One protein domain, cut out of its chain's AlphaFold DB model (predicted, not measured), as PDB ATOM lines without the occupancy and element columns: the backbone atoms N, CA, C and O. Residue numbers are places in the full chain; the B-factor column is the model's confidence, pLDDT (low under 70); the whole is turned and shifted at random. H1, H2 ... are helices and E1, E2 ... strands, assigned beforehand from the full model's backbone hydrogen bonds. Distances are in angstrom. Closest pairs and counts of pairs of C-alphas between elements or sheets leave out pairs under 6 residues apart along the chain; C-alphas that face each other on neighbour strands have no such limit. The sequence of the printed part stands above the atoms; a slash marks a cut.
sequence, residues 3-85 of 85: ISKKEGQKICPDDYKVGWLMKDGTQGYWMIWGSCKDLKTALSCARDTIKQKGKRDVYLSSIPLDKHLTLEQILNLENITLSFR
ATOM      1  N   ILE A   3      79.389 210.548 171.238       94.56
ATOM      2  CA  ILE A   3      78.798 209.325 170.711       94.56
ATOM      3  C   ILE A   3      79.717 208.837 169.594       94.56
ATOM      4  O   ILE A   3      80.050 209.608 168.698       94.56
ATOM      5  N   SER A   4      80.132 207.578 169.628       92.69
ATOM      6  CA  SER A   4      80.965 207.014 168.563       92.69
ATOM      7  C   SER A   4      80.573 205.575 168.278       92.69
ATOM      8  O   SER A   4      80.137 204.845 169.178       92.69
ATOM      9  N   LYS A   5      80.672 205.190 167.004       89.19
ATOM     10  CA  LYS A   5      80.416 203.821 166.562       89.19
ATOM     11  C   LYS A   5      81.395 202.863 167.238       89.19
ATOM     12  O   LYS A   5      82.558 203.186 167.437       89.19
ATOM     13  N   LYS A   6      80.950 201.670 167.615       82.38
ATOM     14  CA  LYS A   6      81.837 200.649 168.181       82.38
ATOM     15  C   LYS A   6      82.607 199.940 167.064       82.38
ATOM     16  O   LYS A   6      82.067 199.699 165.986       82.38
ATOM     17  N   GLU A   7      83.861 199.580 167.321       76.12
ATOM     18  CA  GLU A   7      84.682 198.880 166.332       76.12
ATOM     19  C   GLU A   7      84.208 197.438 166.109       76.12
ATOM     20  O   GLU A   7      84.088 196.665 167.066       76.12
ATOM     21  N   GLY A   8      83.960 197.097 164.836       67.12
ATOM     22  CA  GLY A   8      84.035 195.738 164.282       67.12
ATOM     23  C   GLY A   8      83.334 194.619 165.055       67.12
ATOM     24  O   GLY A   8      83.799 193.480 165.035       67.12
ATOM     25  N   GLN A   9      82.245 194.908 165.771       68.19
ATOM     26  CA  GLN A   9      81.585 193.904 166.602       68.19
ATOM     27  C   GLN A   9      80.856 192.878 165.734       68.19
ATOM     28  O   GLN A   9      79.939 193.218 164.991       68.19
ATOM     29  N   LYS A  10      81.208 191.598 165.892       71.88
ATOM     30  CA  LYS A  10      80.482 190.486 165.251       71.88
ATOM     31  C   LYS A  10      79.047 190.344 165.769       71.88
ATOM     32  O   LYS A  10      78.177 189.875 165.047       71.88
ATOM     33  N   ILE A  11      78.814 190.735 167.021       65.69
ATOM     34  CA  ILE A  11      77.519 190.680 167.700       65.69
ATOM     35  C   ILE A  11      77.173 192.126 168.077       65.69
ATOM     36  O   ILE A  11      77.914 192.736 168.843       65.69
ATOM     37  N   CYS A  12      76.092 192.662 167.499       70.44
ATOM     38  CA  CYS A  12      75.686 194.081 167.542       70.44
ATOM     39  C   CYS A  12      76.615 195.032 166.742       70.44
ATOM     40  O   CYS A  12      77.280 195.887 167.327       70.44
ATOM     41  N   PRO A  13      76.659 194.912 165.396       74.81
ATOM     42  CA  PRO A  13      77.524 195.732 164.530       74.81
ATOM     43  C   PRO A  13      77.142 197.222 164.506       74.81
ATOM     44  O   PRO A  13      77.966 198.073 164.165       74.81
ATOM     45  N   ASP A  14      75.905 197.527 164.890       81.12
ATOM     46  CA  ASP A  14      75.360 198.882 164.948       81.12
ATOM     47  C   ASP A  14      75.475 199.509 166.343       81.12
ATOM     48  O   ASP A  14      74.908 200.571 166.581       81.12
ATOM     49  N   ASP A  15      76.214 198.883 167.265       88.50
ATOM     50  CA  ASP A  15      76.431 199.424 168.603       88.50
ATOM     51  C   ASP A  15      77.125 200.795 168.550       88.50
ATOM     52  O   ASP A  15      78.178 200.976 167.931       88.50
ATOM     53  N   TYR A  16      76.595 201.739 169.320       93.44
ATOM     54  CA  TYR A  16      77.224 203.023 169.609       93.44
ATOM     55  C   TYR A  16      77.602 203.100 171.079       93.44
ATOM     56  O   TYR A  16      76.856 202.696 171.971       93.44
ATOM     57  N   LYS A  17      78.771 203.663 171.353       94.06
ATOM     58  CA  LYS A  17      79.193 204.030 172.701       94.06
ATOM     59  C   LYS A  17      78.794 205.467 172.984       94.06
ATOM     60  O   LYS A  17      78.862 206.325 172.106       94.06
ATOM     61  N   VAL A  18      78.429 205.728 174.234       95.00
ATOM     62  CA  VAL A  18      78.099 207.065 174.729       95.00
ATOM     63  C   VAL A  18      78.987 207.375 175.926       95.00
ATOM     64  O   VAL A  18      79.191 206.538 176.812       95.00
ATOM     65  N   GLY A  19      79.553 208.580 175.937       95.56
ATOM     66  CA  GLY A  19      80.533 208.966 176.940       95.56
ATOM     67  C   GLY A  19      80.687 210.466 177.139       95.56
ATOM     68  O   GLY A  19      80.176 211.296 176.380       95.56
ATOM     69  N   TRP A  20      81.432 210.827 178.175       95.06
ATOM     70  CA  TRP A  20      81.860 212.201 178.401       95.06
ATOM     71  C   TRP A  20      83.153 212.469 177.649       95.06
ATOM     72  O   TRP A  20      84.136 211.764 177.845       95.06
ATOM     73  N   LEU A  21      83.139 213.500 176.806       94.19
ATOM     74  CA  LEU A  21      84.357 214.059 176.236       94.19
ATOM     75  C   LEU A  21      84.910 215.087 177.220       94.19
ATOM     76  O   LEU A  21      84.268 216.110 177.471       94.19
ATOM     77  N   MET A  22      86.070 214.780 177.781       93.38
ATOM     78  CA  MET A  22      86.898 215.693 178.558       93.38
ATOM     79  C   MET A  22      88.080 216.066 177.669       93.38
ATOM     80  O   MET A  22      88.641 215.188 177.027       93.38
ATOM     81  N   LYS A  23      88.423 217.345 177.556       90.19
ATOM     82  CA  LYS A  23      89.519 217.785 176.687       90.19
ATOM     83  C   LYS A  23      90.207 219.015 177.246       90.19
ATOM     84  O   LYS A  23      89.558 219.826 177.910       90.19
ATOM     85  N   ASP A  24      91.480 219.144 176.920       89.25
ATOM     86  CA  ASP A  24      92.272 220.355 177.098       89.25
ATOM     87  C   ASP A  24      92.733 220.882 175.723       89.25
ATOM     88  O   ASP A  24      92.171 220.516 174.687       89.25
ATOM     89  N   GLY A  25      93.702 221.801 175.701       84.88
ATOM     90  CA  GLY A  25      94.238 222.370 174.458       84.88
ATOM     91  C   GLY A  25      95.116 221.415 173.636       84.88
ATOM     92  O   GLY A  25      95.537 221.784 172.545       84.88
ATOM     93  N   THR A  26      95.410 220.217 174.141       87.31
ATOM     94  CA  THR A  26      96.401 219.286 173.579       87.31
ATOM     95  C   THR A  26      95.863 217.875 173.353       87.31
ATOM     96  O   THR A  26      96.271 217.212 172.402       87.31
ATOM     97  N   GLN A  27      94.930 217.413 174.184       92.00
ATOM     98  CA  GLN A  27      94.425 216.045 174.162       92.00
ATOM     99  C   GLN A  27      92.990 215.954 174.685       92.00
ATOM    100  O   GLN A  27      92.436 216.878 175.290       92.00
ATOM    101  N   GLY A  28      92.386 214.794 174.460       94.25
ATOM    102  CA  GLY A  28      91.067 214.452 174.958       94.25
ATOM    103  C   GLY A  28      91.054 213.089 175.616       94.25
ATOM    104  O   GLY A  28      91.797 212.179 175.262       94.25
ATOM    105  N   TYR A  29      90.146 212.946 176.565       95.12
ATOM    106  CA  TYR A  29      89.791 211.689 177.176       95.12
ATOM    107  C   TYR A  29      88.289 211.463 177.041       95.12
ATOM    108  O   TYR A  29      87.460 212.294 177.429       95.12
ATOM    109  N   TRP A  30      87.937 210.303 176.509       94.88
ATOM    110  CA  TRP A  30      86.573 209.853 176.359       94.88
ATOM    111  C   TRP A  30      86.215 208.837 177.441       94.88
ATOM    112  O   TRP A  30      86.574 207.659 177.402       94.88
ATOM    113  N   MET A  31      85.442 209.305 178.417       94.88
ATOM    114  CA  MET A  31      84.914 208.470 179.486       94.88
ATOM    115  C   MET A  31      83.598 207.828 179.052       94.88
ATOM    116  O   MET A  31      82.520 208.403 179.234       94.88
ATOM    117  N   ILE A  32      83.693 206.639 178.462       94.44
ATOM    118  CA  ILE A  32      82.538 205.820 178.078       94.44
ATOM    119  C   ILE A  32      81.790 205.374 179.339       94.44
ATOM    120  O   ILE A  32      82.388 204.788 180.238       94.44
ATOM    121  N   TRP A  33      80.480 205.611 179.384       93.25
ATOM    122  CA  TRP A  33      79.611 205.169 180.484       93.25
ATOM    123  C   TRP A  33      78.424 204.324 180.011       93.25
ATOM    124  O   TRP A  33      77.736 203.730 180.835       93.25
ATOM    125  N   GLY A  34      78.186 204.237 178.699       91.06
ATOM    126  CA  GLY A  34      77.064 203.483 178.149       91.06
ATOM    127  C   GLY A  34      77.323 202.936 176.750       91.06
ATOM    128  O   GLY A  34      78.228 203.371 176.036       91.06
ATOM    129  N   SER A  35      76.512 201.948 176.372       92.31
ATOM    130  CA  SER A  35      76.412 201.425 175.005       92.31
ATOM    131  C   SER A  35      74.946 201.382 174.595       92.31
ATOM    132  O   SER A  35      74.077 201.132 175.428       92.31
ATOM    133  N   CYS A  36      74.676 201.619 173.322       92.88
ATOM    134  CA  CYS A  36      73.348 201.608 172.738       92.88
ATOM    135  C   CYS A  36      73.371 200.761 171.471       92.88
ATOM    136  O   CYS A  36      74.313 200.862 170.697       92.88
ATOM    137  N   LYS A  37      72.308 199.988 171.250       89.50
ATOM    138  CA  LYS A  37      72.177 199.038 170.133       89.50
ATOM    139  C   LYS A  37      72.197 199.660 168.730       89.50
ATOM    140  O   LYS A  37      72.377 198.943 167.757       89.50
ATOM    141  N   ASP A  38      71.917 200.959 168.634       91.38
ATOM    142  CA  ASP A  38      71.853 201.715 167.387       91.38
ATOM    143  C   ASP A  38      72.046 203.221 167.654       91.38
ATOM    144  O   ASP A  38      71.947 203.699 168.795       91.38
ATOM    145  N   LEU A  39      72.307 203.980 166.584       92.12
ATOM    146  CA  LEU A  39      72.507 205.431 166.652       92.12
ATOM    147  C   LEU A  39      71.275 206.148 167.212       92.12
ATOM    148  O   LEU A  39      71.405 207.057 168.026       92.12
ATOM    149  N   LYS A  40      70.068 205.731 166.813       93.75
ATOM    150  CA  LYS A  40      68.813 206.357 167.256       93.75
ATOM    151  C   LYS A  40      68.671 206.294 168.780       93.75
ATOM    152  O   LYS A  40      68.310 207.285 169.411       93.75
ATOM    153  N   THR A  41      68.995 205.151 169.369       94.75
ATOM    154  CA  THR A  41      68.972 204.914 170.812       94.75
ATOM    155  C   THR A  41      70.063 205.727 171.508       94.75
ATOM    156  O   THR A  41      69.790 206.349 172.533       94.75
ATOM    157  N   ALA A  42      71.266 205.807 170.926       95.06
ATOM    158  CA  ALA A  42      72.345 206.648 171.450       95.06
ATOM    159  C   ALA A  42      71.971 208.140 171.464       95.06
ATOM    160  O   ALA A  42      72.187 208.824 172.465       95.06
ATOM    161  N   LEU A  43      71.349 208.635 170.390       94.62
ATOM    162  CA  LEU A  43      70.834 210.001 170.306       94.62
ATOM    163  C   LEU A  43      69.693 210.237 171.308       94.62
ATOM    164  O   LEU A  43      69.641 211.291 171.932       94.62
ATOM    165  N   SER A  44      68.798 209.272 171.531       94.88
ATOM    166  CA  SER A  44      67.783 209.399 172.589       94.88
ATOM    167  C   SER A  44      68.434 209.522 173.969       94.88
ATOM    168  O   SER A  44      68.134 210.452 174.714       94.88
ATOM    169  N   CYS A  45      69.404 208.653 174.269       94.25
ATOM    170  CA  CYS A  45      70.147 208.650 175.529       94.25
ATOM    171  C   CYS A  45      70.877 209.982 175.777       94.25
ATOM    172  O   CYS A  45      70.848 210.532 176.881       94.25
ATOM    173  N   ALA A  46      71.480 210.543 174.728       93.75
ATOM    174  CA  ALA A  46      72.093 211.864 174.742       93.75
ATOM    175  C   ALA A  46      71.097 212.970 175.113       93.75
ATOM    176  O   ALA A  46      71.380 213.801 175.979       93.75
ATOM    177  N   ARG A  47      69.914 212.958 174.486       93.44
ATOM    178  CA  ARG A  47      68.864 213.959 174.696       93.44
ATOM    179  C   ARG A  47      68.348 213.921 176.126       93.44
ATOM    180  O   ARG A  47      68.265 214.965 176.770       93.44
ATOM    181  N   ASP A  48      68.070 212.726 176.636       94.12
ATOM    182  CA  ASP A  48      67.599 212.538 178.008       94.12
ATOM    183  C   ASP A  48      68.654 212.990 179.022       94.12
ATOM    184  O   ASP A  48      68.345 213.693 179.986       94.12
ATOM    185  N   THR A  49      69.924 212.675 178.755       92.56
ATOM    186  CA  THR A  49      71.048 213.093 179.597       92.56
ATOM    187  C   THR A  49      71.167 214.617 179.665       92.56
ATOM    188  O   THR A  49      71.350 215.163 180.750       92.56
ATOM    189  N   ILE A  50      71.033 215.316 178.536       91.56
ATOM    190  CA  ILE A  50      71.074 216.788 178.476       91.56
ATOM    191  C   ILE A  50      69.875 217.402 179.196       91.56
ATOM    192  O   ILE A  50      70.027 218.376 179.933       91.56
ATOM    193  N   LYS A  51      68.686 216.816 179.030       91.62
ATOM    194  CA  LYS A  51      67.471 217.266 179.718       91.62
ATOM    195  C   LYS A  51      67.612 217.170 181.240       91.62
ATOM    196  O   LYS A  51      67.138 218.055 181.943       91.62
ATOM    197  N   GLN A  52      68.265 216.122 181.743       92.81
ATOM    198  CA  GLN A  52      68.438 215.881 183.181       92.81
ATOM    199  C   GLN A  52      69.637 216.620 183.792       92.81
ATOM    200  O   GLN A  52      69.549 217.093 184.920       92.81
ATOM    201  N   LYS A  53      70.770 216.691 183.080       90.00
ATOM    202  CA  LYS A  53      72.054 217.194 183.612       90.00
ATOM    203  C   LYS A  53      72.438 218.587 183.109       90.00
ATOM    204  O   LYS A  53      73.452 219.124 183.546       90.00
ATOM    205  N   GLY A  54      71.646 219.169 182.211       87.88
ATOM    206  CA  GLY A  54      71.868 220.493 181.640       87.88
ATOM    207  C   GLY A  54      72.479 220.472 180.237       87.88
ATOM    208  O   GLY A  54      73.001 219.462 179.756       87.88
ATOM    209  N   LYS A  55      72.400 221.632 179.568       87.12
ATOM    210  CA  LYS A  55      72.910 221.841 178.205       87.12
ATOM    211  C   LYS A  55      74.413 221.587 178.130       87.12
ATOM    212  O   LYS A  55      75.180 222.088 178.949       87.12
ATOM    213  N   ARG A  56      74.828 220.836 177.109       88.69
ATOM    214  CA  ARG A  56      76.232 220.549 176.811       88.69
ATOM    215  C   ARG A  56      76.400 220.240 175.332       88.69
ATOM    216  O   ARG A  56      75.474 219.715 174.717       88.69
ATOM    217  N   ASP A  57      77.590 220.500 174.805       93.38
ATOM    218  CA  ASP A  57      77.910 220.141 173.427       93.38
ATOM    219  C   ASP A  57      77.827 218.627 173.221       93.38
ATOM    220  O   ASP A  57      78.252 217.847 174.086       93.38
ATOM    221  N   VAL A  58      77.293 218.211 172.077       94.69
ATOM    222  CA  VAL A  58      77.199 216.812 171.656       94.69
ATOM    223  C   VAL A  58      77.984 216.625 170.376       94.69
ATOM    224  O   VAL A  58      77.763 217.324 169.391       94.69
ATOM    225  N   TYR A  59      78.869 215.641 170.409       95.94
ATOM    226  CA  TYR A  59      79.707 215.257 169.293       95.94
ATOM    227  C   TYR A  59      79.364 213.843 168.840       95.94
ATOM    228  O   TYR A  59      79.099 212.970 169.676       95.94
ATOM    229  N   LEU A  60      79.400 213.626 167.531       94.94
ATOM    230  CA  LEU A  60      79.222 212.330 166.896       94.94
ATOM    231  C   LEU A  60      80.476 211.966 166.103       94.94
ATOM    232  O   LEU A  60      81.088 212.806 165.448       94.94
ATOM    233  N   SER A  61      80.845 210.692 166.168       93.38
ATOM    234  CA  SER A  61      81.831 210.093 165.281       93.38
ATOM    235  C   SER A  61      81.253 208.837 164.644       93.38
ATOM    236  O   SER A  61      80.796 207.916 165.331       93.38
ATOM    237  N   SER A  62      81.265 208.800 163.315       86.38
ATOM    238  CA  SER A  62      80.856 207.639 162.518       86.38
ATOM    239  C   SER A  62      81.910 206.529 162.513       86.38
ATOM    240  O   SER A  62      81.596 205.387 162.166       86.38
ATOM    241  N   ILE A  63      83.134 206.849 162.939       89.50
ATOM    242  CA  ILE A  63      84.232 205.905 163.111       89.50
ATOM    243  C   ILE A  63      84.410 205.535 164.591       89.50
ATOM    244  O   ILE A  63      84.068 206.329 165.482       89.50
ATOM    245  N   PRO A  64      84.956 204.342 164.874       90.50
ATOM    246  CA  PRO A  64      85.382 203.992 166.215       90.50
ATOM    247  C   PRO A  64      86.471 204.919 166.731       90.50
ATOM    248  O   PRO A  64      87.346 205.354 165.985       90.50
ATOM    249  N   LEU A  65      86.384 205.226 168.020       91.69
ATOM    250  CA  LEU A  65      87.338 206.062 168.727       91.69
ATOM    251  C   LEU A  65      87.864 205.334 169.961       91.69
ATOM    252  O   LEU A  65      87.148 204.559 170.599       91.69
ATOM    253  N   ASP A  66      89.105 205.632 170.319       91.12
ATOM    254  CA  ASP A  66      89.710 205.161 171.556       91.12
ATOM    255  C   ASP A  66      89.377 206.068 172.743       91.12
ATOM    256  O   ASP A  66      88.839 207.169 172.614       91.12
ATOM    257  N   LYS A  67      89.713 205.595 173.948       92.19
ATOM    258  CA  LYS A  67      89.561 206.389 175.175       92.19
ATOM    259  C   LYS A  67      90.437 207.642 175.172       92.19
ATOM    260  O   LYS A  67      90.016 208.655 175.717       92.19
ATOM    261  N   HIS A  68      91.637 207.573 174.606       95.69
ATOM    262  CA  HIS A  68      92.539 208.718 174.489       95.69
ATOM    263  C   HIS A  68      92.427 209.270 173.074       95.69
ATOM    264  O   HIS A  68      92.590 208.525 172.112       95.69
ATOM    265  N   LEU A  69      92.121 210.558 172.966       94.75
ATOM    266  CA  LEU A  69      91.892 211.237 171.700       94.75
ATOM    267  C   LEU A  69      92.986 212.265 171.459       94.75
ATOM    268  O   LEU A  69      93.303 213.067 172.343       94.75
ATOM    269  N   THR A  70      93.522 212.278 170.246       94.38
ATOM    270  CA  THR A  70      94.414 213.349 169.800       94.38
ATOM    271  C   THR A  70      93.624 214.637 169.569       94.38
ATOM    272  O   THR A  70      92.405 214.618 169.361       94.38
ATOM    273  N   LEU A  71      94.317 215.777 169.563       91.75
ATOM    274  CA  LEU A  71      93.700 217.058 169.216       91.75
ATOM    275  C   LEU A  71      93.031 217.013 167.835       91.75
ATOM    276  O   LEU A  71      91.908 217.483 167.682       91.75
ATOM    277  N   GLU A  72      93.688 216.403 166.851       92.44
ATOM    278  CA  GLU A  72      93.153 216.246 165.497       92.44
ATOM    279  C   GLU A  72      91.839 215.453 165.489       92.44
ATOM    280  O   GLU A  72      90.858 215.891 164.889       92.44
ATOM    281  N   GLN A  73      91.773 214.332 166.217       93.12
ATOM    282  CA  GLN A  73      90.542 213.545 166.329       93.12
ATOM    283  C   GLN A  73      89.399 214.367 166.927       93.12
ATOM    284  O   GLN A  73      88.272 214.259 166.460       93.12
ATOM    285  N   ILE A  74      89.685 215.205 167.928       92.38
ATOM    286  CA  ILE A  74      88.691 216.072 168.577       92.38
ATOM    287  C   ILE A  74      88.203 217.170 167.632       92.38
ATOM    288  O   ILE A  74      87.011 217.470 167.618       92.38
ATOM    289  N   LEU A  75      89.113 217.786 166.872       90.94
ATOM    290  CA  LEU A  75      88.789 218.850 165.918       90.94
ATOM    291  C   LEU A  75      87.937 218.337 164.753       90.94
ATOM    292  O   LEU A  75      87.093 219.071 164.251       90.94
ATOM    293  N   ASN A  76      88.121 217.071 164.380       91.75
ATOM    294  CA  ASN A  76      87.366 216.413 163.318       91.75
ATOM    295  C   ASN A  76      86.023 215.816 163.784       91.75
ATOM    296  O   ASN A  76      85.315 215.212 162.978       91.75
ATOM    297  N   LEU A  77      85.647 215.958 165.063       93.62
ATOM    298  CA  LEU A  77      84.350 215.488 165.555       93.62
ATOM    299  C   LEU A  77      83.196 216.321 164.992       93.62
ATOM    300  O   LEU A  77      83.195 217.550 165.067       93.62
ATOM    301  N   GLU A  78      82.141 215.645 164.546       94.56
ATOM    302  CA  GLU A  78      80.923 216.309 164.095       94.56
ATOM    303  C   GLU A  78      80.161 216.881 165.298       94.56
ATOM    304  O   GLU A  78      79.726 216.144 166.185       94.56
ATOM    305  N   ASN A  79      79.983 218.204 165.347       94.19
ATOM    306  CA  ASN A  79      79.188 218.854 166.387       94.19
ATOM    307  C   ASN A  79      77.701 218.846 166.010       94.19
ATOM    308  O   ASN A  79      77.258 219.617 165.162       94.19
ATOM    309  N   ILE A  80      76.918 218.028 166.712       94.06
ATOM    310  CA  ILE A  80      75.481 217.851 166.469       94.06
ATOM    311  C   ILE A  80      74.609 218.520 167.539       94.06
ATOM    312  O   ILE A  80      73.429 218.215 167.672       94.06
ATOM    313  N   THR A  81      75.162 219.451 168.320       91.50
ATOM    314  CA  THR A  81      74.467 220.097 169.453       91.50
ATOM    315  C   THR A  81      73.144 220.756 169.051       91.50
ATOM    316  O   THR A  81      72.197 220.774 169.836       91.50
ATOM    317  N   LEU A  82      73.044 221.280 167.826       88.12
ATOM    318  CA  LEU A  82      71.812 221.894 167.317       88.12
ATOM    319  C   LEU A  82      70.655 220.894 167.194       88.12
ATOM    320  O   LEU A  82      69.511 221.275 167.407       88.12
ATOM    321  N   SER A  83      70.945 219.617 166.941       86.69
ATOM    322  CA  SER A  83      69.950 218.537 166.854       86.69
ATOM    323  C   SER A  83      69.337 218.157 168.212       86.69
ATOM    324  O   SER A  83      68.439 217.313 168.280       86.69
ATOM    325  N   PHE A  84      69.836 218.759 169.297       80.56
ATOM    326  CA  PHE A  84      69.405 218.549 170.682       80.56
ATOM    327  C   PHE A  84      68.745 219.779 171.318       80.56
ATOM    328  O   PHE A  84      68.513 219.774 172.529       80.56
ATOM    329  N   ARG A  85      68.487 220.830 170.531       70.44
ATOM    330  CA  ARG A  85      67.779 222.032 170.989       70.44
ATOM    331  C   ARG A  85      66.268 221.857 170.995       70.44
ATOM    332  O   ARG A  85      65.759 221.070 170.169       70.44
TER     333      ARG A  85
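What this domain is: This is residues 3 to 85 of the 85 residues of an uncharacterized protein of Clostridium kluyveri (strain ATCC 8527 / DSM 555 / NCIMB 10680) (UniProt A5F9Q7). A strongly twisted sheet of five strands curls like part of a barrel, with the long helix H1 slantwise over one face and the short H2 beside the strands on that face. The short H3 is off the sheet, near H1. The printed part has 83 residues, with named elements in the order E1 E2 E3 H1 E4 E5 H2 H3; the sheet, E4 E1 E2 E3 E5, is mixed, as is the class, helices and strands. It is compact, radius of gyration of the C-alphas 12.4 A, spanning 36 by 29 by 19 A.

How they stand to each other: E1, residues 3 to 5, and E2, residues 16 to 23, form a hairpin, with N 4 and O 17 within hydrogen-bond range at 3.1 A. E2 and E3, residues 27 to 36, form another, N 22 and O 29 at 2.9 A; E1 E2 E3 are a meander, each strand the antiparallel neighbour of the one before. H1, residues 39 to 53, is on the sheet, 9.0 A high, over E2; their closest C-alphas, Tyr 16 and Leu 39, are 6.1 A apart. E4, residues 59 to 61, is parallel to E1, N 3 and O 59 at 2.9 A. E3, H1, E4 are a split strand-helix-strand unit, E1 and E2 between its strands, with a right-handed crossover. E5, residues 68 to 70, is antiparallel to E3, N 28 and O 69 at 2.9 A. H2, residues 71 to 75, is over none of the strands. H3, residues 81 to 84, is close to but not clearly touching H1, closest C-alphas Arg 47 and Phe 84, 6.1 A. Every O i to N i+4 pair is within hydrogen-bond range in H1 and H2; H3 is too short for one.

Where its parts are: E1 begins at C-alpha 3 (78.798, 209.325, 170.711). E2 measures 20.5 A, E3 25.6 A and H1 20.6 A from first to last C-alpha. H3 ends at C-alpha 84 (69.405, 218.549, 170.682).

The domain as a whole: The C-alphas farthest apart, Ile 11 and Gly 25, are 36.5 A apart. The printed part has no cut and no long link. Residues 8, 9 and 11 have pLDDT under 70.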